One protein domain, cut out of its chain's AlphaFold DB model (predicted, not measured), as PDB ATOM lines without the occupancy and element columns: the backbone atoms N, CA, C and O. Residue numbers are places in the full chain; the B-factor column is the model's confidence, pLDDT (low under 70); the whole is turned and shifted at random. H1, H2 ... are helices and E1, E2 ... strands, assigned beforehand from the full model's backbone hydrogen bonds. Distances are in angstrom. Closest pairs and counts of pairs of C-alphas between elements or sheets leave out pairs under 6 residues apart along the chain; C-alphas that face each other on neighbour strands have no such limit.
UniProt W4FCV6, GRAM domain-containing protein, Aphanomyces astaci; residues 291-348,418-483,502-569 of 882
ATOM      1  N   VAL A 291      32.421  89.916 158.642       94.62
ATOM      2  CA  VAL A 291      31.023  89.830 158.184       94.62
ATOM      3  C   VAL A 291      30.956  89.582 156.682       94.62
ATOM      4  O   VAL A 291      30.026  88.936 156.216       94.62
ATOM      5  N   LEU A 292      31.914  90.108 155.912       93.62
ATOM      6  CA  LEU A 292      31.902  89.941 154.463       93.62
ATOM      7  C   LEU A 292      32.286  88.513 154.088       93.62
ATOM      8  O   LEU A 292      31.652  87.953 153.200       93.62
ATOM      9  N   ASP A 293      33.245  87.923 154.805       92.88
ATOM     10  CA  ASP A 293      33.600  86.509 154.647       92.88
ATOM     11  C   ASP A 293      32.427  85.588 155.010       92.88
ATOM     12  O   ASP A 293      32.076  84.717 154.222       92.88
ATOM     13  N   ASP A 294      31.735  85.841 156.134       94.44
ATOM     14  CA  ASP A 294      30.525  85.086 156.498       94.44
ATOM     15  C   ASP A 294      29.454  85.184 155.390       94.44
ATOM     16  O   ASP A 294      28.877  84.168 155.002       94.44
ATOM     17  N   ILE A 295      29.204  86.385 154.848       93.88
ATOM     18  CA  ILE A 295      28.233  86.606 153.762       93.88
ATOM     19  C   ILE A 295      28.645  85.866 152.484       93.88
ATOM     20  O   ILE A 295      27.800  85.201 151.883       93.88
ATOM     21  N   ASP A 296      29.911  85.946 152.074       90.50
ATOM     22  CA  ASP A 296      30.403  85.228 150.894       90.50
ATOM     23  C   ASP A 296      30.252  83.710 151.069       90.50
ATOM     24  O   ASP A 296      29.665  83.041 150.213       90.50
ATOM     25  N   ASP A 297      30.656  83.170 152.223       90.12
ATOM     26  CA  ASP A 297      30.501  81.754 152.563       90.12
ATOM     27  C   ASP A 297      29.029  81.315 152.526       90.12
ATOM     28  O   ASP A 297      28.705  80.257 151.978       90.12
ATOM     29  N   GLY A 298      28.120  82.119 153.083       90.56
ATOM     30  CA  GLY A 298      26.690  81.821 153.105       90.56
ATOM     31  C   GLY A 298      26.072  81.794 151.706       90.56
ATOM     32  O   GLY A 298      25.408  80.827 151.319       90.56
ATOM     33  N   PHE A 299      26.328  82.823 150.900       91.44
ATOM     34  CA  PHE A 299      25.712  82.959 149.579       91.44
ATOM     35  C   PHE A 299      26.331  82.010 148.540       91.44
ATOM     36  O   PHE A 299      25.618  81.505 147.670       91.44
ATOM     37  N   THR A 300      27.616  81.674 148.656       88.38
ATOM     38  CA  THR A 300      28.266  80.719 147.747       88.38
ATOM     39  C   THR A 300      28.038  79.264 148.163       88.38
ATOM     40  O   THR A 300      27.574  78.457 147.355       88.38
ATOM     41  N   LYS A 301      28.301  78.897 149.427       86.44
ATOM     42  CA  LYS A 301      28.274  77.493 149.878       86.44
ATOM     43  C   LYS A 301      26.872  77.016 150.252       86.44
ATOM     44  O   LYS A 301      26.532  75.875 149.943       86.44
ATOM     45  N   LEU A 302      26.053  77.852 150.900       84.69
ATOM     46  CA  LEU A 302      24.710  77.443 151.339       84.69
ATOM     47  C   LEU A 302      23.690  77.625 150.216       84.69
ATOM     48  O   LEU A 302      22.998  76.666 149.848       84.69
ATOM     49  N   LEU A 303      23.634  78.819 149.619       86.94
ATOM     50  CA  LEU A 303      22.695  79.101 148.526       86.94
ATOM     51  C   LEU A 303      23.138  78.489 147.186       86.94
ATOM     52  O   LEU A 303      22.284  78.177 146.359       86.94
ATOM     53  N   GLY A 304      24.431  78.192 147.004       82.31
ATOM     54  CA  GLY A 304      24.958  77.564 145.786       82.31
ATOM     55  C   GLY A 304      25.158  78.542 144.626       82.31
ATOM     56  O   GLY A 304      25.177  78.117 143.470       82.31
ATOM     57  N   LEU A 305      25.263  79.840 144.922       85.25
ATOM     58  CA  LEU A 305      25.500  80.878 143.925       85.25
ATOM     59  C   LEU A 305      26.978  80.883 143.515       85.25
ATOM     60  O   LEU A 305      27.863  80.595 144.320       85.25
ATOM     61  N   LYS A 306      27.251  81.191 142.247       80.75
ATOM     62  CA  LYS A 306      28.619  81.261 141.716       80.75
ATOM     63  C   LYS A 306      29.007  82.702 141.464       80.75
ATOM     64  O   LYS A 306      28.182  83.463 140.978       80.75
ATOM     65  N   HIS A 307      30.262  83.049 141.702       79.44
ATOM     66  CA  HIS A 307      30.807  84.304 141.196       79.44
ATOM     67  C   HIS A 307      30.870  84.278 139.670       79.44
ATOM     68  O   HIS A 307      31.169  83.247 139.059       79.44
ATOM     69  N   LYS A 308      30.545  85.407 139.051       71.44
ATOM     70  CA  LYS A 308      30.619  85.590 137.603       71.44
ATOM     71  C   LYS A 308      32.085  85.573 137.166       71.44
ATOM     72  O   LYS A 308      32.941  86.165 137.818       71.44
ATOM     73  N   GLU A 309      32.385  84.906 136.052       60.03
ATOM     74  CA  GLU A 309      33.760  84.802 135.544       60.03
ATOM     75  C   GLU A 309      34.391  86.196 135.360       60.03
ATOM     76  O   GLU A 309      33.905  87.014 134.579       60.03
ATOM     77  N   GLY A 310      35.470  86.469 136.104       56.25
ATOM     78  CA  GLY A 310      36.196  87.744 136.071       56.25
ATOM     79  C   GLY A 310      35.666  88.844 137.002       56.25
ATOM     80  O   GLY A 310      36.188  89.958 136.937       56.25
ATOM     81  N   ASN A 311      34.663  88.571 137.850       58.50
ATOM     82  CA  ASN A 311      34.170  89.511 138.861       58.50
ATOM     83  C   ASN A 311      33.746  88.792 140.157       58.50
ATOM     84  O   ASN A 311      32.653  88.232 140.228       58.50
ATOM     85  N   ASP A 312      34.576  88.890 141.198       58.66
ATOM     86  CA  ASP A 312      34.370  88.248 142.511       58.66
ATOM     87  C   ASP A 312      33.221  88.866 143.342       58.66
ATOM     88  O   ASP A 312      33.013  88.502 144.493       58.66
ATOM     89  N   VAL A 313      32.493  89.848 142.797       58.91
ATOM     90  CA  VAL A 313      31.433  90.585 143.510       58.91
ATOM     91  C   VAL A 313      30.031  90.257 142.979       58.91
ATOM     92  O   VAL A 313      29.036  90.481 143.667       58.91
ATOM     93  N   GLU A 314      29.914  89.750 141.748       64.19
ATOM     94  CA  GLU A 314      28.624  89.594 141.067       64.19
ATOM     95  C   GLU A 314      28.206  88.117 141.019       64.19
ATOM     96  O   GLU A 314      28.819  87.307 140.325       64.19
ATOM     97  N   LEU A 315      27.144  87.764 141.751       74.75
ATOM     98  CA  LEU A 315      26.640  86.392 141.846       74.75
ATOM     99  C   LEU A 315      25.766  86.022 140.636       74.75
ATOM    100  O   LEU A 315      24.818  86.724 140.279       74.75
ATOM    101  N   GLN A 316      26.058  84.878 140.023       78.56
ATOM    102  CA  GLN A 316      25.304  84.288 138.928       78.56
ATOM    103  C   GLN A 316      24.222  83.341 139.462       78.56
ATOM    104  O   GLN A 316      24.508  82.381 140.183       78.56
ATOM    105  N   VAL A 317      22.977  83.591 139.049       79.31
ATOM    106  CA  VAL A 317      21.805  82.775 139.390       79.31
ATOM    107  C   VAL A 317      21.468  81.823 138.241       79.31
ATOM    108  O   VAL A 317      21.289  82.248 137.092       79.31
ATOM    109  N   ASP A 318      21.349  80.535 138.558       79.69
ATOM    110  CA  ASP A 318      20.782  79.538 137.653       79.69
ATOM    111  C   ASP A 318      19.251  79.663 137.632       79.69
ATOM    112  O   ASP A 318      18.588  79.547 138.662       79.69
ATOM    113  N   ILE A 319      18.699  79.916 136.446       78.56
ATOM    114  CA  ILE A 319      17.267  80.154 136.222       78.56
ATOM    115  C   ILE A 319      16.482  78.874 135.919       78.56
ATOM    116  O   ILE A 319      15.303  78.952 135.568       78.56
ATOM    117  N   SER A 320      17.106  77.694 136.023       82.94
ATOM    118  CA  SER A 320      16.363  76.443 135.889       82.94
ATOM    119  C   SER A 320      15.240  76.388 136.943       82.94
ATOM    120  O   SER A 320      15.465  76.777 138.095       82.94
ATOM    121  N   PRO A 321      14.027  75.906 136.609       79.62
ATOM    122  CA  PRO A 321      12.919  75.919 137.563       79.62
ATOM    123  C   PRO A 321      13.220  75.170 138.872       79.62
ATOM    124  O   PRO A 321      12.853  75.637 139.947       79.62
ATOM    125  N   ALA A 322      13.958  74.057 138.797       82.88
ATOM    126  CA  ALA A 322      14.408  73.308 139.971       82.88
ATOM    127  C   ALA A 322      15.417  74.103 140.822       82.88
ATOM    128  O   ALA A 322      15.332  74.087 142.053       82.88
ATOM    129  N   SER A 323      16.335  74.831 140.177       85.38
ATOM    130  CA  SER A 323      17.312  75.696 140.849       85.38
ATOM    131  C   SER A 323      16.636  76.872 141.556       85.38
ATOM    132  O   SER A 323      17.003  77.180 142.688       85.38
ATOM    133  N   ILE A 324      15.596  77.467 140.958       84.88
ATOM    134  CA  ILE A 324      14.800  78.533 141.584       84.88
ATOM    135  C   ILE A 324      14.084  78.010 142.833       84.88
ATOM    136  O   ILE A 324      14.197  78.616 143.896       84.88
ATOM    137  N   THR A 325      13.389  76.869 142.747       86.12
ATOM    138  CA  THR A 325      12.709  76.278 143.914       86.12
ATOM    139  C   THR A 325      13.685  75.969 145.050       86.12
ATOM    140  O   THR A 325      13.396  76.273 146.208       86.12
ATOM    141  N   ALA A 326      14.857  75.413 144.731       89.31
ATOM    142  CA  ALA A 326      15.889  75.132 145.721       89.31
ATOM    143  C   ALA A 326      16.461  76.411 146.355       89.31
ATOM    144  O   ALA A 326      16.659  76.447 147.569       89.31
ATOM    145  N   LEU A 327      16.712  77.454 145.555       89.62
ATOM    146  CA  LEU A 327      17.220  78.741 146.029       89.62
ATOM    147  C   LEU A 327      16.255  79.382 147.030       89.62
ATOM    148  O   LEU A 327      16.685  79.749 148.121       89.62
ATOM    149  N   VAL A 328      14.960  79.456 146.700       89.38
ATOM    150  CA  VAL A 328      13.959  80.059 147.594       89.38
ATOM    151  C   VAL A 328      13.886  79.324 148.931       89.38
ATOM    152  O   VAL A 328      13.979  79.959 149.979       89.38
ATOM    153  N   LEU A 329      13.798  77.989 148.913       90.44
ATOM    154  CA  LEU A 329      13.721  77.194 150.144       90.44
ATOM    155  C   LEU A 329      14.956  77.393 151.038       90.44
ATOM    156  O   LEU A 329      14.848  77.498 152.262       90.44
ATOM    157  N   LYS A 330      16.143  77.462 150.426       92.00
ATOM    158  CA  LYS A 330      17.398  77.712 151.143       92.00
ATOM    159  C   LYS A 330      17.459  79.126 151.721       92.00
ATOM    160  O   LYS A 330      17.884  79.272 152.863       92.00
ATOM    161  N   MET A 331      17.015  80.144 150.981       93.19
ATOM    162  CA  MET A 331      16.939  81.526 151.473       93.19
ATOM    163  C   MET A 331      15.976  81.655 152.660       93.19
ATOM    164  O   MET A 331      16.330  82.259 153.671       93.19
ATOM    165  N   GLN A 332      14.797  81.033 152.579       92.19
ATOM    166  CA  GLN A 332      13.838  80.988 153.689       92.19
ATOM    167  C   GLN A 332      14.459  80.329 154.925       92.19
ATOM    168  O   GLN A 332      14.494  80.929 155.992       92.19
ATOM    169  N   THR A 333      15.082  79.159 154.754       91.81
ATOM    170  CA  THR A 333      15.770  78.454 155.850       91.81
ATOM    171  C   THR A 333      16.871  79.309 156.489       91.81
ATOM    172  O   THR A 333      16.974  79.381 157.713       91.81
ATOM    173  N   MET A 334      17.693  79.971 155.670       92.75
ATOM    174  CA  MET A 334      18.788  80.836 156.118       92.75
ATOM    175  C   MET A 334      18.269  82.021 156.945       92.75
ATOM    176  O   MET A 334      18.781  82.301 158.031       92.75
ATOM    177  N   THR A 335      17.223  82.688 156.458       94.12
ATOM    178  CA  THR A 335      16.633  83.838 157.151       94.12
ATOM    179  C   THR A 335      15.857  83.438 158.411       94.12
ATOM    180  O   THR A 335      15.913  84.158 159.412       94.12
ATOM    181  N   ASP A 336      15.193  82.276 158.418       92.88
ATOM    182  CA  ASP A 336      14.535  81.697 159.597       92.88
ATOM    183  C   ASP A 336      15.547  81.378 160.705       92.88
ATOM    184  O   ASP A 336      15.354  81.787 161.853       92.88
ATOM    185  N   GLN A 337      16.675  80.736 160.367       91.81
ATOM    186  CA  GLN A 337      17.793  80.552 161.303       91.81
ATOM    187  C   GLN A 337      18.270  81.897 161.861       91.81
ATOM    188  O   GLN A 337      18.518  82.031 163.064       91.81
ATOM    189  N   GLY A 338      18.323  82.918 161.001       92.44
ATOM    190  CA  GLY A 338      18.701  84.260 161.400       92.44
ATOM    191  C   GLY A 338      17.771  84.881 162.446       92.44
ATOM    192  O   GLY A 338      18.275  85.502 163.389       92.44
ATOM    193  N   VAL A 339      16.451  84.671 162.328       92.50
ATOM    194  CA  VAL A 339      15.440  85.100 163.316       92.50
ATOM    195  C   VAL A 339      15.639  84.372 164.642       92.50
ATOM    196  O   VAL A 339      15.702  85.014 165.694       92.50
ATOM    197  N   VAL A 340      15.762  83.043 164.594       91.56
ATOM    198  CA  VAL A 340      15.887  82.204 165.793       91.56
ATOM    199  C   VAL A 340      17.122  82.606 166.603       91.56
ATOM    200  O   VAL A 340      17.008  82.842 167.806       91.56
ATOM    201  N   PHE A 341      18.278  82.779 165.956       91.69
ATOM    202  CA  PHE A 341      19.496  83.198 166.652       91.69
ATOM    203  C   PHE A 341      19.365  84.594 167.268       91.69
ATOM    204  O   PHE A 341      19.785  84.808 168.404       91.69
ATOM    205  N   THR A 342      18.777  85.560 166.550       92.19
ATOM    206  CA  THR A 342      18.549  86.910 167.093       92.19
ATOM    207  C   THR A 342      17.672  86.860 168.344       92.19
ATOM    208  O   THR A 342      17.969  87.536 169.328       92.19
ATOM    209  N   HIS A 343      16.636  86.016 168.346       91.62
ATOM    210  CA  HIS A 343      15.788  85.823 169.518       91.62
ATOM    211  C   HIS A 343      16.554  85.199 170.693       91.62
ATOM    212  O   HIS A 343      16.455  85.700 171.811       91.62
ATOM    213  N   THR A 344      17.371  84.166 170.453       90.31
ATOM    214  CA  THR A 344      18.202  83.576 171.515       90.31
ATOM    215  C   THR A 344      19.171  84.588 172.113       90.31
ATOM    216  O   THR A 344      19.304  84.649 173.335       90.31
ATOM    217  N   MET A 345      19.822  85.395 171.273       90.94
ATOM    218  CA  MET A 345      20.788  86.391 171.730       90.94
ATOM    219  C   MET A 345      20.124  87.440 172.631       90.94
ATOM    220  O   MET A 345      20.655  87.762 173.691       90.94
ATOM    221  N   LEU A 346      18.927  87.904 172.258       91.88
ATOM    222  CA  LEU A 346      18.146  88.840 173.065       91.88
ATOM    223  C   LEU A 346      17.695  88.214 174.395       91.88
ATOM    224  O   LEU A 346      17.871  88.825 175.446       91.88
ATOM    225  N   ASN A 347      17.194  86.975 174.377       90.94
ATOM    226  CA  ASN A 347      16.773  86.278 175.599       90.94
ATOM    227  C   ASN A 347      17.950  86.058 176.564       90.94
ATOM    228  O   ASN A 347      17.807  86.264 177.764       90.94
ATOM    229  N   THR A 348      19.133  85.719 176.040       91.56
ATOM    230  CA  THR A 348      20.359  85.591 176.848       91.56
ATOM    231  C   THR A 348      20.722  86.916 177.525       91.56
ATOM    232  O   THR A 348      21.111  86.923 178.689       91.56
ATOM    233  N   SER A 418      22.440  98.682 183.223       93.38
ATOM    234  CA  SER A 418      21.980  99.772 182.346       93.38
ATOM    235  C   SER A 418      22.688  99.770 180.986       93.38
ATOM    236  O   SER A 418      22.033  99.910 179.953       93.38
ATOM    237  N   LEU A 419      24.005  99.531 180.954       93.12
ATOM    238  CA  LEU A 419      24.774  99.390 179.710       93.12
ATOM    239  C   LEU A 419      24.371  98.153 178.892       93.12
ATOM    240  O   LEU A 419      24.562  98.141 177.679       93.12
ATOM    241  N   LEU A 420      23.819  97.108 179.508       91.31
ATOM    242  CA  LEU A 420      23.245  95.979 178.773       91.31
ATOM    243  C   LEU A 420      21.855  96.314 178.218       91.31
ATOM    244  O   LEU A 420      21.554  95.987 177.068       91.31
ATOM    245  N   ALA A 421      21.014  96.972 179.016       83.31
ATOM    246  CA  ALA A 421      19.639  97.287 178.651       83.31
ATOM    247  C   ALA A 421      19.553  98.345 177.537       83.31
ATOM    248  O   ALA A 421      18.910  98.116 176.513       83.31
ATOM    249  N   GLU A 422      20.223  99.484 177.707       83.75
ATOM    250  CA  GLU A 422      20.018 100.649 176.844       83.75
ATOM    251  C   GLU A 422      20.733 100.540 175.488       83.75
ATOM    252  O   GLU A 422      20.053 100.559 174.470       83.75
ATOM    253  N   PRO A 423      22.069 100.402 175.386       82.94
ATOM    254  CA  PRO A 423      22.726 100.390 174.078       82.94
ATOM    255  C   PRO A 423      22.773  99.005 173.411       82.94
ATOM    256  O   PRO A 423      22.835  98.933 172.184       82.94
ATOM    257  N   VAL A 424      22.778  97.901 174.170       87.12
ATOM    258  CA  VAL A 424      22.943  96.548 173.598       87.12
ATOM    259  C   VAL A 424      21.594  95.911 173.278       87.12
ATOM    260  O   VAL A 424      21.352  95.562 172.122       87.12
ATOM    261  N   SER A 425      20.713  95.782 174.275       91.62
ATOM    262  CA  SER A 425      19.406  95.136 174.108       91.62
ATOM    263  C   SER A 425      18.504  95.915 173.144       91.62
ATOM    264  O   SER A 425      17.990  95.334 172.189       91.62
ATOM    265  N   LEU A 426      18.408  97.244 173.293       91.94
ATOM    266  CA  LEU A 426      17.604  98.092 172.400       91.94
ATOM    267  C   LEU A 426      18.060  98.020 170.936       91.94
ATOM    268  O   LEU A 426      17.231  97.939 170.029       91.94
ATOM    269  N   SER A 427      19.377  98.032 170.695       93.06
ATOM    270  CA  SER A 427      19.933  97.935 169.339       93.06
ATOM    271  C   SER A 427      19.575  96.603 168.682       93.06
ATOM    272  O   SER A 427      19.303  96.566 167.481       93.06
ATOM    273  N   LEU A 428      19.563  95.516 169.453       94.25
ATOM    274  CA  LEU A 428      19.206  94.194 168.954       94.25
ATOM    275  C   LEU A 428      17.707  94.029 168.746       94.25
ATOM    276  O   LEU A 428      17.318  93.388 167.775       94.25
ATOM    277  N   ASP A 429      16.876  94.603 169.613       94.44
ATOM    278  CA  ASP A 429      15.421  94.538 169.474       94.44
ATOM    279  C   ASP A 429      14.916  95.401 168.303       94.44
ATOM    280  O   ASP A 429      14.071  94.965 167.514       94.44
ATOM    281  N   THR A 430      15.528  96.572 168.100       95.69
ATOM    282  CA  THR A 430      15.276  97.421 166.925       95.69
ATOM    283  C   THR A 430      15.668  96.684 165.645       95.69
ATOM    284  O   THR A 430      14.845  96.522 164.744       95.69
ATOM    285  N   MET A 431      16.888  96.129 165.599       96.50
ATOM    286  CA  MET A 431      17.339  95.333 164.454       96.50
ATOM    287  C   MET A 431      16.448  94.118 164.213       96.50
ATOM    288  O   MET A 431      16.110  93.839 163.069       96.50
ATOM    289  N   LYS A 432      16.032  93.405 165.264       96.19
ATOM    290  CA  LYS A 432      15.122  92.258 165.160       96.19
ATOM    291  C   LYS A 432      13.820  92.652 164.469       96.19
ATOM    292  O   LYS A 432      13.369  91.921 163.591       96.19
ATOM    293  N   THR A 433      13.237  93.786 164.850       96.44
ATOM    294  CA  THR A 433      11.981  94.283 164.275       96.44
ATOM    295  C   THR A 433      12.146  94.605 162.790       96.44
ATOM    296  O   THR A 433      11.416  94.062 161.961       96.44
ATOM    297  N   GLU A 434      13.159  95.398 162.437       96.69
ATOM    298  CA  GLU A 434      13.438  95.796 161.048       96.69
ATOM    299  C   GLU A 434      13.823  94.605 160.153       96.69
ATOM    300  O   GLU A 434      13.389  94.500 158.999       96.69
ATOM    301  N   TYR A 435      14.612  93.673 160.693       97.44
ATOM    302  CA  TYR A 435      15.038  92.456 160.008       97.44
ATOM    303  C   TYR A 435      13.847  91.544 159.691       97.44
ATOM    304  O   TYR A 435      13.733  91.064 158.560       97.44
ATOM    305  N   ILE A 436      12.946  91.328 160.662       96.56
ATOM    306  CA  ILE A 436      11.736  90.514 160.482       96.56
ATOM    307  C   ILE A 436      10.777  91.185 159.495       96.56
ATOM    308  O   ILE A 436      10.249  90.504 158.620       96.56
ATOM    309  N   GLU A 437      10.577  92.501 159.583       96.62
ATOM    310  CA  GLU A 437       9.718  93.228 158.639       96.62
ATOM    311  C   GLU A 437      10.227  93.085 157.195       96.62
ATOM    312  O   GLU A 437       9.458  92.788 156.279       96.62
ATOM    313  N   THR A 438      11.537  93.242 156.992       95.69
ATOM    314  CA  THR A 438      12.168  93.085 155.674       95.69
ATOM    315  C   THR A 438      12.095  91.639 155.185       95.69
ATOM    316  O   THR A 438      11.809  91.404 154.010       95.69
ATOM    317  N   LYS A 439      12.293  90.661 156.080       95.31
ATOM    318  CA  LYS A 439      12.139  89.234 155.772       95.31
ATOM    319  C   LYS A 439      10.719  88.911 155.309       95.31
ATOM    320  O   LYS A 439      10.581  88.234 154.303       95.31
ATOM    321  N   LEU A 440       9.685  89.402 155.994       95.19
ATOM    322  CA  LEU A 440       8.288  89.128 155.629       95.19
ATOM    323  C   LEU A 440       7.947  89.666 154.234       95.19
ATOM    324  O   LEU A 440       7.376  88.940 153.428       95.19
ATOM    325  N   LYS A 441       8.377  90.894 153.912       93.31
ATOM    326  CA  LYS A 441       8.209  91.469 152.564       93.31
ATOM    327  C   LYS A 441       8.914  90.624 151.497       93.31
ATOM    328  O   LYS A 441       8.343  90.339 150.450       93.31
ATOM    329  N   MET A 442      10.144  90.202 151.784       93.81
ATOM    330  CA  MET A 442      10.923  89.341 150.895       93.81
ATOM    331  C   MET A 442      10.278  87.957 150.726       93.81
ATOM    332  O   MET A 442      10.254  87.424 149.618       93.81
ATOM    333  N   ASP A 443       9.738  87.377 151.798       92.06
ATOM    334  CA  ASP A 443       9.027  86.103 151.758       92.06
ATOM    335  C   ASP A 443       7.775  86.214 150.881       92.06
ATOM    336  O   ASP A 443       7.552  85.327 150.060       92.06
ATOM    337  N   ASP A 444       6.996  87.291 150.973       92.69
ATOM    338  CA  ASP A 444       5.834  87.512 150.098       92.69
ATOM    339  C   ASP A 444       6.239  87.545 148.611       92.69
ATOM    340  O   ASP A 444       5.632  86.863 147.778       92.69
ATOM    341  N   GLU A 445       7.313  88.267 148.269       90.38
ATOM    342  CA  GLU A 445       7.864  88.318 146.906       90.38
ATOM    343  C   GLU A 445       8.350  86.939 146.422       90.38
ATOM    344  O   GLU A 445       8.047  86.521 145.296       90.38
ATOM    345  N   LEU A 446       9.047  86.188 147.281       89.62
ATOM    346  CA  LEU A 446       9.521  84.831 147.002       89.62
ATOM    347  C   LEU A 446       8.363  83.845 146.784       89.62
ATOM    348  O   LEU A 446       8.414  83.031 145.857       89.62
ATOM    349  N   HIS A 447       7.301  83.920 147.590       90.38
ATOM    350  CA  HIS A 447       6.112  83.080 147.430       90.38
ATOM    351  C   HIS A 447       5.366  83.403 146.133       90.38
ATOM    352  O   HIS A 447       4.958  82.484 145.414       90.38
ATOM    353  N   HIS A 448       5.227  84.687 145.789       90.50
ATOM    354  CA  HIS A 448       4.645  85.106 144.515       90.50
ATOM    355  C   HIS A 448       5.447  84.582 143.319       90.50
ATOM    356  O   HIS A 448       4.863  84.037 142.373       90.50
ATOM    357  N   LEU A 449       6.778  84.678 143.375       86.06
ATOM    358  CA  LEU A 449       7.670  84.130 142.360       86.06
ATOM    359  C   LEU A 449       7.505  82.607 142.228       86.06
ATOM    360  O   LEU A 449       7.295  82.109 141.119       86.06
ATOM    361  N   LEU A 450       7.553  81.870 143.344       88.12
ATOM    362  CA  LEU A 450       7.398  80.413 143.360       88.12
ATOM    363  C   LEU A 450       6.052  79.966 142.789       88.12
ATOM    364  O   LEU A 450       6.018  79.059 141.957       88.12
ATOM    365  N   ALA A 451       4.951  80.606 143.187       90.19
ATOM    366  CA  ALA A 451       3.617  80.283 142.685       90.19
ATOM    367  C   ALA A 451       3.511  80.511 141.167       90.19
ATOM    368  O   ALA A 451       2.914  79.705 140.444       90.19
ATOM    369  N   SER A 452       4.134  81.584 140.671       87.56
ATOM    370  CA  SER A 452       4.183  81.910 139.245       87.56
ATOM    371  C   SER A 452       4.982  80.869 138.449       87.56
ATOM    372  O   SER A 452       4.486  80.340 137.451       87.56
ATOM    373  N   VAL A 453       6.181  80.509 138.924       86.25
ATOM    374  CA  VAL A 453       7.037  79.481 138.303       86.25
ATOM    375  C   VAL A 453       6.357  78.111 138.333       86.25
ATOM    376  O   VAL A 453       6.302  77.439 137.306       86.25
ATOM    377  N   ALA A 454       5.757  77.722 139.460       88.50
ATOM    378  CA  ALA A 454       5.040  76.456 139.593       88.50
ATOM    379  C   ALA A 454       3.838  76.361 138.639       88.50
ATOM    380  O   ALA A 454       3.592  75.304 138.055       88.50
ATOM    381  N   THR A 455       3.112  77.465 138.432       89.81
ATOM    382  CA  THR A 455       1.987  77.523 137.484       89.81
ATOM    383  C   THR A 455       2.461  77.319 136.045       89.81
ATOM    384  O   THR A 455       1.891  76.501 135.316       89.81
ATOM    385  N   ASP A 456       3.533  78.010 135.642       85.50
ATOM    386  CA  ASP A 456       4.122  77.848 134.309       85.50
ATOM    387  C   ASP A 456       4.656  76.416 134.110       85.50
ATOM    388  O   ASP A 456       4.343  75.782 133.100       85.50
ATOM    389  N   MET A 457       5.370  75.857 135.095       88.19
ATOM    390  CA  MET A 457       5.859  74.471 135.067       88.19
ATOM    391  C   MET A 457       4.723  73.454 134.946       88.19
ATOM    392  O   MET A 457       4.799  72.537 134.127       88.19
ATOM    393  N   ALA A 458       3.653  73.612 135.727       89.31
ATOM    394  CA  ALA A 458       2.506  72.709 135.690       89.31
ATOM    395  C   ALA A 458       1.785  72.761 134.335       89.31
ATOM    396  O   ALA A 458       1.289  71.738 133.859       89.31
ATOM    397  N   SER A 459       1.729  73.937 133.699       88.25
ATOM    398  CA  SER A 459       1.150  74.092 132.360       88.25
ATOM    399  C   SER A 459       1.958  73.343 131.292       88.25
ATOM    400  O   SER A 459       1.372  72.630 130.476       88.25
ATOM    401  N   HIS A 460       3.288  73.421 131.359       89.69
ATOM    402  CA  HIS A 460       4.197  72.732 130.445       89.69
ATOM    403  C   HIS A 460       4.195  71.217 130.663       89.69
ATOM    404  O   HIS A 460       3.982  70.457 129.722       89.69
ATOM    405  N   THR A 461       4.280  70.780 131.923       91.00
ATOM    406  CA  THR A 461       4.240  69.359 132.303       91.00
ATOM    407  C   THR A 461       2.955  68.683 131.806       91.00
ATOM    408  O   THR A 461       2.976  67.540 131.355       91.00
ATOM    409  N   LYS A 462       1.807  69.381 131.828       92.94
ATOM    410  CA  LYS A 462       0.545  68.861 131.267       92.94
ATOM    411  C   LYS A 462       0.620  68.636 129.753       92.94
ATOM    412  O   LYS A 462      -0.003  67.697 129.261       92.94
ATOM    413  N   LEU A 463       1.324  69.494 129.012       91.88
ATOM    414  CA  LEU A 463       1.529  69.320 127.570       91.88
ATOM    415  C   LEU A 463       2.485  68.158 127.289       91.88
ATOM    416  O   LEU A 463       2.174  67.326 126.439       91.88
ATOM    417  N   GLU A 464       3.568  68.030 128.056       91.31
ATOM    418  CA  GLU A 464       4.489  66.889 127.967       91.31
ATOM    419  C   GLU A 464       3.778  65.557 128.245       91.31
ATOM    420  O   GLU A 464       3.929  64.600 127.489       91.31
ATOM    421  N   GLN A 465       2.932  65.499 129.278       93.00
ATOM    422  CA  GLN A 465       2.134  64.310 129.597       93.00
ATOM    423  C   GLN A 465       1.153  63.947 128.475       93.00
ATOM    424  O   GLN A 465       0.971  62.766 128.171       93.00
ATOM    425  N   LYS A 466       0.522  64.944 127.836       93.06
ATOM    426  CA  LYS A 466      -0.346  64.719 126.670       93.06
ATOM    427  C   LYS A 466       0.446  64.182 125.480       93.06
ATOM    428  O   LYS A 466      -0.007  63.232 124.843       93.06
ATOM    429  N   LEU A 467       1.620  64.754 125.209       93.69
ATOM    430  CA  LEU A 467       2.516  64.304 124.147       93.69
ATOM    431  C   LEU A 467       2.983  62.861 124.381       93.69
ATOM    432  O   LEU A 467       2.934  62.055 123.454       93.69
ATOM    433  N   ASP A 468       3.384  62.509 125.603       92.44
ATOM    434  CA  ASP A 468       3.812  61.152 125.965       92.44
ATOM    435  C   ASP A 468       2.662  60.139 125.840       92.44
ATOM    436  O   ASP A 468       2.823  59.086 125.217       92.44
ATOM    437  N   ALA A 469       1.468  60.473 126.342       93.12
ATOM    438  CA  ALA A 469       0.286  59.620 126.217       93.12
ATOM    439  C   ALA A 469      -0.067  59.337 124.746       93.12
ATOM    440  O   ALA A 469      -0.303  58.184 124.373       93.12
ATOM    441  N   LYS A 470      -0.043  60.370 123.895       91.62
ATOM    442  CA  LYS A 470      -0.316  60.244 122.457       91.62
ATOM    443  C   LYS A 470       0.801  59.539 121.694       91.62
ATOM    444  O   LYS A 470       0.518  58.724 120.821       91.62
ATOM    445  N   SER A 471       2.057  59.755 122.076       91.56
ATOM    446  CA  SER A 471       3.211  59.042 121.513       91.56
ATOM    447  C   SER A 471       3.157  57.545 121.828       91.56
ATOM    448  O   SER A 471       3.427  56.719 120.955       91.56
ATOM    449  N   LYS A 472       2.737  57.178 123.046       92.69
ATOM    450  CA  LYS A 472       2.472  55.785 123.433       92.69
ATOM    451  C   LYS A 472       1.296  55.195 122.653       92.69
ATOM    452  O   LYS A 472       1.417  54.076 122.158       92.69
ATOM    453  N   GLU A 473       0.195  55.934 122.480       90.88
ATOM    454  CA  GLU A 473      -0.948  55.492 121.660       90.88
ATOM    455  C   GLU A 473      -0.535  55.240 120.196       90.88
ATOM    456  O   GLU A 473      -0.890  54.209 119.613       90.88
ATOM    457  N   LEU A 474       0.272  56.134 119.616       89.94
ATOM    458  CA  LEU A 474       0.834  55.990 118.272       89.94
ATOM    459  C   LEU A 474       1.752  54.762 118.170       89.94
ATOM    460  O   LEU A 474       1.635  53.991 117.219       89.94
ATOM    461  N   ALA A 475       2.630  54.543 119.153       88.38
ATOM    462  CA  ALA A 475       3.522  53.384 119.192       88.38
ATOM    463  C   ALA A 475       2.749  52.057 119.276       88.38
ATOM    464  O   ALA A 475       3.059  51.120 118.542       88.38
ATOM    465  N   VAL A 476       1.702  51.990 120.105       88.88
ATOM    466  CA  VAL A 476       0.813  50.818 120.208       88.88
ATOM    467  C   VAL A 476       0.051  50.584 118.900       88.88
ATOM    468  O   VAL A 476      -0.066  49.442 118.448       88.88
ATOM    469  N   THR A 477      -0.427  51.652 118.252       84.25
ATOM    470  CA  THR A 477      -1.138  51.569 116.964       84.25
ATOM    471  C   THR A 477      -0.208  51.076 115.847       84.25
ATOM    472  O   THR A 477      -0.578  50.170 115.102       84.25
ATOM    473  N   LYS A 478       1.037  51.574 115.786       83.88
ATOM    474  CA  LYS A 478       2.068  51.107 114.839       83.88
ATOM    475  C   LYS A 478       2.522  49.672 115.111       83.88
ATOM    476  O   LYS A 478       2.685  48.902 114.170       83.88
ATOM    477  N   ALA A 479       2.671  49.278 116.376       82.62
ATOM    478  CA  ALA A 479       2.979  47.896 116.748       82.62
ATOM    479  C   ALA A 479       1.846  46.929 116.354       82.62
ATOM    480  O   ALA A 479       2.109  45.823 115.888       82.62
ATOM    481  N   SER A 480       0.589  47.369 116.474       78.75
ATOM    482  CA  SER A 480      -0.585  46.607 116.024       78.75
ATOM    483  C   SER A 480      -0.649  46.459 114.498       78.75
ATOM    484  O   SER A 480      -1.171  45.458 114.021       78.75
ATOM    485  N   LEU A 481      -0.106  47.426 113.746       73.62
ATOM    486  CA  LEU A 481       0.029  47.376 112.283       73.62
ATOM    487  C   LEU A 481       1.197  46.474 111.833       73.62
ATOM    488  O   LEU A 481       1.098  45.808 110.811       73.62
ATOM    489  N   ALA A 482       2.291  46.431 112.601       69.12
ATOM    490  CA  ALA A 482       3.468  45.598 112.318       69.12
ATOM    491  C   ALA A 482       3.300  44.119 112.725       69.12
ATOM    492  O   ALA A 482       4.064  43.259 112.286       69.12
ATOM    493  N   SER A 483       2.320  43.814 113.580       65.19
ATOM    494  CA  SER A 483       1.983  42.448 113.974       65.19
ATOM    495  C   SER A 483       1.291  41.713 112.820       65.19
ATOM    496  O   SER A 483       0.094  41.880 112.588       65.19
ATOM    497  N   GLU A 502      -7.033  47.199 108.586       72.19
ATOM    498  CA  GLU A 502      -5.697  47.721 108.288       72.19
ATOM    499  C   GLU A 502      -5.773  49.164 107.770       72.19
ATOM    500  O   GLU A 502      -5.129  50.043 108.334       72.19
ATOM    501  N   ARG A 503      -6.653  49.463 106.801       77.31
ATOM    502  CA  ARG A 503      -6.891  50.838 106.319       77.31
ATOM    503  C   ARG A 503      -7.332  51.790 107.431       77.31
ATOM    504  O   ARG A 503      -6.822  52.904 107.505       77.31
ATOM    505  N   LYS A 504      -8.250  51.374 108.313       78.25
ATOM    506  CA  LYS A 504      -8.680  52.181 109.470       78.25
ATOM    507  C   LYS A 504      -7.538  52.425 110.458       78.25
ATOM    508  O   LYS A 504      -7.434  53.526 110.990       78.25
ATOM    509  N   LEU A 505      -6.681  51.429 110.696       79.62
ATOM    510  CA  LEU A 505      -5.504  51.562 111.560       79.62
ATOM    511  C   LEU A 505      -4.415  52.445 110.937       79.62
ATOM    512  O   LEU A 505      -3.795  53.206 111.673       79.62
ATOM    513  N   VAL A 506      -4.225  52.404 109.616       82.69
ATOM    514  CA  VAL A 506      -3.327  53.310 108.878       82.69
ATOM    515  C   VAL A 506      -3.816  54.751 108.992       82.69
ATOM    516  O   VAL A 506      -3.074  55.600 109.468       82.69
ATOM    517  N   VAL A 507      -5.096  55.014 108.696       84.69
ATOM    518  CA  VAL A 507      -5.686  56.358 108.851       84.69
ATOM    519  C   VAL A 507      -5.595  56.839 110.303       84.69
ATOM    520  O   VAL A 507      -5.249  57.991 110.552       84.69
ATOM    521  N   LYS A 508      -5.858  55.962 111.282       85.94
ATOM    522  CA  LYS A 508      -5.693  56.292 112.705       85.94
ATOM    523  C   LYS A 508      -4.228  56.590 113.058       85.94
ATOM    524  O   LYS A 508      -3.980  57.505 113.835       85.94
ATOM    525  N   SER A 509      -3.275  55.832 112.517       86.62
ATOM    526  CA  SER A 509      -1.838  56.046 112.720       86.62
ATOM    527  C   SER A 509      -1.381  57.382 112.138       86.62
ATOM    528  O   SER A 509      -0.636  58.088 112.807       86.62
ATOM    529  N   ASP A 510      -1.835  57.742 110.939       86.25
ATOM    530  CA  ASP A 510      -1.480  59.008 110.289       86.25
ATOM    531  C   ASP A 510      -2.056  60.204 111.064       86.25
ATOM    532  O   ASP A 510      -1.325  61.133 111.397       86.25
ATOM    533  N   LEU A 511      -3.325  60.123 111.487       88.88
ATOM    534  CA  LEU A 511      -3.952  61.145 112.336       88.88
ATOM    535  C   LEU A 511      -3.242  61.304 113.691       88.88
ATOM    536  O   LEU A 511      -3.010  62.424 114.136       88.88
ATOM    537  N   LEU A 512      -2.880  60.196 114.348       89.25
ATOM    538  CA  LEU A 512      -2.113  60.236 115.598       89.25
ATOM    539  C   LEU A 512      -0.690  60.766 115.381       89.25
ATOM    540  O   LEU A 512      -0.127  61.383 116.280       89.25
ATOM    541  N   GLN A 513      -0.093  60.524 114.214       90.50
ATOM    542  CA  GLN A 513       1.225  61.043 113.865       90.50
ATOM    543  C   GLN A 513       1.194  62.564 113.671       90.50
ATOM    544  O   GLN A 513       2.089  63.240 114.180       90.50
ATOM    545  N   ASP A 514       0.151  63.095 113.033       90.62
ATOM    546  CA  ASP A 514      -0.080  64.537 112.916       90.62
ATOM    547  C   ASP A 514      -0.389  65.174 114.285       90.62
ATOM    548  O   ASP A 514       0.180  66.210 114.624       90.62
ATOM    549  N   GLU A 515      -1.210  64.525 115.123       90.94
ATOM    550  CA  GLU A 515      -1.526  64.986 116.486       90.94
ATOM    551  C   GLU A 515      -0.277  65.012 117.390       90.94
ATOM    552  O   GLU A 515      -0.073  65.959 118.149       90.94
ATOM    553  N   VAL A 516       0.604  64.005 117.292       92.31
ATOM    554  CA  VAL A 516       1.895  63.978 118.003       92.31
ATOM    555  C   VAL A 516       2.839  65.068 117.491       92.31
ATOM    556  O   VAL A 516       3.534  65.685 118.297       92.31
ATOM    557  N   ALA A 517       2.875  65.331 116.181       91.38
ATOM    558  CA  ALA A 517       3.701  66.392 115.610       91.38
ATOM    559  C   ALA A 517       3.240  67.792 116.062       91.38
ATOM    560  O   ALA A 517       4.080  68.609 116.445       91.38
ATOM    561  N   ASP A 518       1.928  68.041 116.090       91.69
ATOM    562  CA  ASP A 518       1.348  69.294 116.589       91.69
ATOM    563  C   ASP A 518       1.594  69.472 118.096       91.69
ATOM    564  O   ASP A 518       2.115  70.501 118.525       91.69
ATOM    565  N   LEU A 519       1.335  68.436 118.907       92.12
ATOM    566  CA  LEU A 519       1.629  68.462 120.346       92.12
ATOM    567  C   LEU A 519       3.118  68.678 120.630       92.12
ATOM    568  O   LEU A 519       3.456  69.386 121.578       92.12
ATOM    569  N   LYS A 520       4.014  68.114 119.813       92.69
ATOM    570  CA  LYS A 520       5.455  68.354 119.927       92.69
ATOM    571  C   LYS A 520       5.794  69.821 119.658       92.69
ATOM    572  O   LYS A 520       6.489  70.428 120.465       92.69
ATOM    573  N   GLY A 521       5.233  70.415 118.602       91.69
ATOM    574  CA  GLY A 521       5.374  71.847 118.328       91.69
ATOM    575  C   GLY A 521       4.831  72.733 119.459       91.69
ATOM    576  O   GLY A 521       5.458  73.729 119.819       91.69
ATOM    577  N   GLN A 522       3.707  72.348 120.076       91.69
ATOM    578  CA  GLN A 522       3.147  73.043 121.241       91.69
ATOM    579  C   GLN A 522       4.036  72.924 122.491       91.69
ATOM    580  O   GLN A 522       4.179  73.906 123.221       91.69
ATOM    581  N   VAL A 523       4.646  71.759 122.745       92.44
ATOM    582  CA  VAL A 523       5.611  71.559 123.845       92.44
ATOM    583  C   VAL A 523       6.858  72.415 123.623       92.44
ATOM    584  O   VAL A 523       7.243  73.150 124.532       92.44
ATOM    585  N   ASP A 524       7.429  72.409 122.417       90.25
ATOM    586  CA  ASP A 524       8.616  73.205 122.080       90.25
ATOM    587  C   ASP A 524       8.338  74.717 122.221       90.25
ATOM    588  O   ASP A 524       9.112  75.451 122.845       90.25
ATOM    589  N   ALA A 525       7.186  75.190 121.730       90.94
ATOM    590  CA  ALA A 525       6.755  76.581 121.886       90.94
ATOM    591  C   ALA A 525       6.490  76.953 123.356       90.94
ATOM    592  O   ALA A 525       6.855  78.044 123.801       90.94
ATOM    593  N   SER A 526       5.887  76.044 124.130       90.88
ATOM    594  CA  SER A 526       5.660  76.213 125.568       90.88
ATOM    595  C   SER A 526       6.979  76.292 126.346       90.88
ATOM    596  O   SER A 526       7.111  77.157 127.215       90.88
ATOM    597  N   GLY A 527       7.969  75.464 126.005       87.69
ATOM    598  CA  GLY A 527       9.307  75.490 126.605       87.69
ATOM    599  C   GLY A 527      10.065  76.784 126.295       87.69
ATOM    600  O   GLY A 527      10.637  77.407 127.195       87.69
ATOM    601  N   ALA A 528      10.000  77.263 125.048       87.56
ATOM    602  CA  ALA A 528      10.587  78.545 124.654       87.56
ATOM    603  C   ALA A 528       9.919  79.735 125.373       87.56
ATOM    604  O   ALA A 528      10.608  80.614 125.896       87.56
ATOM    605  N   ALA A 529       8.585  79.742 125.468       88.62
ATOM    606  CA  ALA A 529       7.836  80.775 126.185       88.62
ATOM    607  C   ALA A 529       8.132  80.771 127.695       88.62
ATOM    608  O   ALA A 529       8.254  81.838 128.299       88.62
ATOM    609  N   MET A 530       8.281  79.592 128.308       85.38
ATOM    610  CA  MET A 530       8.694  79.469 129.708       85.38
ATOM    611  C   MET A 530      10.102  80.034 129.917       85.38
ATOM    612  O   MET A 530      10.306  80.823 130.834       85.38
ATOM    613  N   THR A 531      11.049  79.692 129.041       83.69
ATOM    614  CA  THR A 531      12.433  80.185 129.117       83.69
ATOM    615  C   THR A 531      12.488  81.714 129.016       83.69
ATOM    616  O   THR A 531      13.156  82.359 129.818       83.69
ATOM    617  N   ALA A 532      11.714  82.317 128.108       86.06
ATOM    618  CA  ALA A 532      11.617  83.773 127.985       86.06
ATOM    619  C   ALA A 532      11.011  84.444 129.235       86.06
ATOM    620  O   ALA A 532      11.500  85.481 129.683       86.06
ATOM    621  N   LYS A 533       9.972  83.842 129.835       85.94
ATOM    622  CA  LYS A 533       9.387  84.322 131.101       85.94
ATOM    623  C   LYS A 533      10.365  84.210 132.275       85.94
ATOM    624  O   LYS A 533      10.392  85.095 133.124       85.94
ATOM    625  N   LEU A 534      11.148  83.133 132.344       82.69
ATOM    626  CA  LEU A 534      12.167  82.935 133.381       82.69
ATOM    627  C   LEU A 534      13.307  83.949 133.258       82.69
ATOM    628  O   LEU A 534      13.778  84.451 134.273       82.69
ATOM    629  N   GLU A 535      13.698  84.306 132.035       81.88
ATOM    630  CA  GLU A 535      14.714  85.333 131.801       81.88
ATOM    631  C   GLU A 535      14.237  86.723 132.251       81.88
ATOM    632  O   GLU A 535      15.002  87.460 132.866       81.88
ATOM    633  N   LEU A 536      12.953  87.054 132.050       82.25
ATOM    634  CA  LEU A 536      12.365  88.291 132.578       82.25
ATOM    635  C   LEU A 536      12.403  88.323 134.118       82.25
ATOM    636  O   LEU A 536      12.758  89.337 134.711       82.25
ATOM    637  N   ARG A 537      12.116  87.183 134.760       82.25
ATOM    638  CA  ARG A 537      12.167  87.015 136.224       82.25
ATOM    639  C   ARG A 537      13.587  86.984 136.788       82.25
ATOM    640  O   ARG A 537      13.752  87.124 137.996       82.25
ATOM    641  N   ARG A 538      14.625  86.799 135.960       82.62
ATOM    642  CA  ARG A 538      16.026  86.796 136.416       82.62
ATOM    643  C   ARG A 538      16.355  88.088 137.156       82.62
ATOM    644  O   ARG A 538      17.001  88.042 138.198       82.62
ATOM    645  N   GLN A 539      15.907  89.226 136.626       82.19
ATOM    646  CA  GLN A 539      16.145  90.525 137.245       82.19
ATOM    647  C   GLN A 539      15.474  90.617 138.620       82.19
ATOM    648  O   GLN A 539      16.124  91.046 139.571       82.19
ATOM    649  N   ASP A 540      14.231  90.146 138.738       83.88
ATOM    650  CA  ASP A 540      13.483  90.116 139.999       83.88
ATOM    651  C   ASP A 540      14.176  89.208 141.030       83.88
ATOM    652  O   ASP A 540      14.406  89.611 142.167       83.88
ATOM    653  N   ILE A 541      14.621  88.013 140.622       85.19
ATOM    654  CA  ILE A 541      15.355  87.082 141.497       85.19
ATOM    655  C   ILE A 541      16.665  87.703 141.984       85.19
ATOM    656  O   ILE A 541      16.973  87.643 143.173       85.19
ATOM    657  N   CYS A 542      17.438  88.330 141.093       85.12
ATOM    658  CA  CYS A 542      18.673  89.011 141.474       85.12
ATOM    659  C   CYS A 542      18.414  90.167 142.456       85.12
ATOM    660  O   CYS A 542      19.215  90.383 143.367       85.12
ATOM    661  N   GLN A 543      17.302  90.897 142.304       87.81
ATOM    662  CA  GLN A 543      16.904  91.945 143.246       87.81
ATOM    663  C   GLN A 543      16.560  91.367 144.623       87.81
ATOM    664  O   GLN A 543      17.077  91.867 145.621       87.81
ATOM    665  N   ILE A 544      15.781  90.284 144.678       89.88
ATOM    666  CA  ILE A 544      15.410  89.603 145.928       89.88
ATOM    667  C   ILE A 544      16.650  89.038 146.636       89.88
ATOM    668  O   ILE A 544      16.836  89.247 147.833       89.88
ATOM    669  N   VAL A 545      17.556  88.377 145.904       90.00
ATOM    670  CA  VAL A 545      18.834  87.878 146.449       90.00
ATOM    671  C   VAL A 545      19.686  89.032 146.981       90.00
ATOM    672  O   VAL A 545      20.246  88.930 148.074       90.00
ATOM    673  N   SER A 546      19.756  90.155 146.260       90.19
ATOM    674  CA  SER A 546      20.475  91.341 146.732       90.19
ATOM    675  C   SER A 546      19.848  91.935 147.994       90.19
ATOM    676  O   SER A 546      20.586  92.357 148.888       90.19
ATOM    677  N   LEU A 547      18.517  91.974 148.084       92.62
ATOM    678  CA  LEU A 547      17.802  92.439 149.268       92.62
ATOM    679  C   LEU A 547      18.076  91.524 150.467       92.62
ATOM    680  O   LEU A 547      18.421  92.022 151.536       92.62
ATOM    681  N   CYS A 548      18.025  90.205 150.266       94.06
ATOM    682  CA  CYS A 548      18.382  89.207 151.273       94.06
ATOM    683  C   CYS A 548      19.806  89.423 151.796       94.06
ATOM    684  O   CYS A 548      20.013  89.542 153.000       94.06
ATOM    685  N   MET A 549      20.780  89.572 150.892       93.81
ATOM    686  CA  MET A 549      22.180  89.807 151.252       93.81
ATOM    687  C   MET A 549      22.362  91.090 152.064       93.81
ATOM    688  O   MET A 549      23.101  91.104 153.046       93.81
ATOM    689  N   LYS A 550      21.670  92.173 151.688       94.75
ATOM    690  CA  LYS A 550      21.693  93.435 152.441       94.75
ATOM    691  C   LYS A 550      21.070  93.280 153.829       94.75
ATOM    692  O   LYS A 550      21.642  93.789 154.788       94.75
ATOM    693  N   ASN A 551      19.942  92.577 153.935       96.44
ATOM    694  CA  ASN A 551      19.246  92.356 155.201       96.44
ATOM    695  C   ASN A 551      20.073  91.474 156.157       96.44
ATOM    696  O   ASN A 551      20.212  91.786 157.338       96.44
ATOM    697  N   GLU A 552      20.704  90.419 155.635       96.19
ATOM    698  CA  GLU A 552      21.618  89.563 156.399       96.19
ATOM    699  C   GLU A 552      22.874  90.310 156.840       96.19
ATOM    700  O   GLU A 552      23.262  90.245 158.007       96.19
ATOM    701  N   LYS A 553      23.483  91.088 155.941       96.00
ATOM    702  CA  LYS A 553      24.634  91.922 156.288       96.00
ATOM    703  C   LYS A 553      24.284  92.908 157.403       96.00
ATOM    704  O   LYS A 553      25.038  93.014 158.365       96.00
ATOM    705  N   TYR A 554      23.138  93.585 157.300       97.44
ATOM    706  CA  TYR A 554      22.649  94.491 158.339       97.44
ATOM    707  C   TYR A 554      22.526  93.785 159.697       97.44
ATOM    708  O   TYR A 554      23.106  94.244 160.683       97.44
ATOM    709  N   ARG A 555      21.858  92.623 159.736       96.75
ATOM    710  CA  ARG A 555      21.732  91.789 160.941       96.75
ATOM    711  C   ARG A 555      23.099  91.467 161.551       96.75
ATOM    712  O   ARG A 555      23.289  91.648 162.755       96.75
ATOM    713  N   LEU A 556      24.053  90.994 160.748       96.19
ATOM    714  CA  LEU A 556      25.387  90.610 161.219       96.19
ATOM    715  C   LEU A 556      26.226  91.810 161.685       96.19
ATOM    716  O   LEU A 556      26.904  91.713 162.710       96.19
ATOM    717  N   ASP A 557      26.149  92.950 160.994       96.31
ATOM    718  CA  ASP A 557      26.843  94.184 161.379       96.31
ATOM    719  C   ASP A 557      26.335  94.718 162.726       96.31
ATOM    720  O   ASP A 557      27.144  95.058 163.602       96.31
ATOM    721  N   VAL A 558      25.014  94.723 162.943       96.06
ATOM    722  CA  VAL A 558      24.438  95.098 164.242       96.06
ATOM    723  C   VAL A 558      24.879  94.115 165.319       96.06
ATOM    724  O   VAL A 558      25.401  94.556 166.338       96.06
ATOM    725  N   LYS A 559      24.786  92.797 165.096       94.62
ATOM    726  CA  LYS A 559      25.253  91.792 166.072       94.62
ATOM    727  C   LYS A 559      26.719  91.988 166.450       94.62
ATOM    728  O   LYS A 559      27.058  91.978 167.630       94.62
ATOM    729  N   LYS A 560      27.592  92.215 165.468       94.69
ATOM    730  CA  LYS A 560      29.012  92.518 165.688       94.69
ATOM    731  C   LYS A 560      29.200  93.782 166.530       94.69
ATOM    732  O   LYS A 560      30.059  93.804 167.412       94.69
ATOM    733  N   SER A 561      28.417  94.828 166.272       95.06
ATOM    734  CA  SER A 561      28.422  96.058 167.072       95.06
ATOM    735  C   SER A 561      27.937  95.811 168.506       95.06
ATOM    736  O   SER A 561      28.615  96.192 169.459       95.06
ATOM    737  N   SER A 562      26.830  95.086 168.683       94.56
ATOM    738  CA  SER A 562      26.267  94.736 169.989       94.56
ATOM    739  C   SER A 562      27.225  93.879 170.817       94.56
ATOM    740  O   SER A 562      27.415  94.165 171.995       94.56
ATOM    741  N   LEU A 563      27.909  92.900 170.212       93.75
ATOM    742  CA  LEU A 563      28.951  92.109 170.884       93.75
ATOM    743  C   LEU A 563      30.140  92.975 171.328       93.75
ATOM    744  O   LEU A 563      30.683  92.768 172.408       93.75
ATOM    745  N   ARG A 564      30.526  93.990 170.542       94.19
ATOM    746  CA  ARG A 564      31.543  94.979 170.956       94.19
ATOM    747  C   ARG A 564      31.104  95.811 172.137       94.19
ATOM    748  O   ARG A 564      31.896  95.992 173.058       94.19
ATOM    749  N   SER A 565      29.877  96.310 172.117       94.69
ATOM    750  CA  SER A 565      29.327  97.066 173.240       94.69
ATOM    751  C   SER A 565      29.217  96.195 174.495       94.69
ATOM    752  O   SER A 565      29.621  96.633 175.566       94.69
ATOM    753  N   LEU A 566      28.798  94.934 174.349       94.12
ATOM    754  CA  LEU A 566      28.736  93.943 175.425       94.12
ATOM    755  C   LEU A 566      30.108  93.692 176.064       94.12
ATOM    756  O   LEU A 566      30.243  93.764 177.284       94.12
ATOM    757  N   VAL A 567      31.137  93.430 175.254       94.25
ATOM    758  CA  VAL A 567      32.514  93.219 175.734       94.25
ATOM    759  C   VAL A 567      33.037  94.471 176.443       94.25
ATOM    760  O   VAL A 567      33.561  94.372 177.548       94.25
ATOM    761  N   LYS A 568      32.833  95.663 175.866       94.75
ATOM    762  CA  LYS A 568      33.236  96.932 176.491       94.75
ATOM    763  C   LYS A 568      32.536  97.188 177.827       94.75
ATOM    764  O   LYS A 568      33.176  97.680 178.751       94.75
ATOM    765  N   ALA A 569      31.251  96.851 177.941       95.69
ATOM    766  CA  ALA A 569      30.515  96.977 179.195       95.69
ATOM    767  C   ALA A 569      31.124  96.081 180.288       95.69
ATOM    768  O   ALA A 569      31.343  96.543 181.407       95.69
TER     769      ALA A 569
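This is residues 291 to 348, 418 to 483 and 502 to 569 of the 882 residues of the protein "GRAM domain-containing protein" of Aphanomyces astaci (UniProt W4FCV6). Two very long helices, H3 and H4, run side by side as a rod; H2 joins them in an up-and-down bundle, each running against the one before, and H1 packs on H4 near hairpin E1 and E2. The 192 printed residues, mostly helix, run H1 E1 E2 H2 H3 H4. The whole is extended, radius of gyration of the C-alphas 26.0 A, spanning 95 by 37 by 26 A.

Find antiparallel E1, residues 306 to 308, and E2, residues 311 to 316. H1, residues 291 to 302, begins at C-alpha 291 (31.023, 89.830, 158.184). H2 is residues 321 to 348; H3, residues 418 to 482, is 90.5 A long; H4, residues 502 to 569, 93.6 A, ends at C-alpha 569 (30.515, 96.977, 179.195).

Across E1 and E2, N 308 and O 314 are within hydrogen-bond range, 2.9 A. H4 touches H3, opposite ways at a shallow tilt of 12 degrees; the closest C-alphas, of Val 424 and Ser 562, are 5.2 A apart. H2 touches H3, closest at C-alphas of Leu 346 and Ser 425, 6.5 A. H1 touches H4, closest at C-alphas of Val 291 and Leu 556, 6.4 A. Every O i to N i+4 pair is within range in H1 and H2, 56 of 61 in H3, 62 of 64 in H4.

Cuts leave gaps of 15.3 A from C-alpha 348 to 418 and 10.9 A from 483 to 502. The model's pLDDT is under 70 at residues 309 to 314 and 482 to 483.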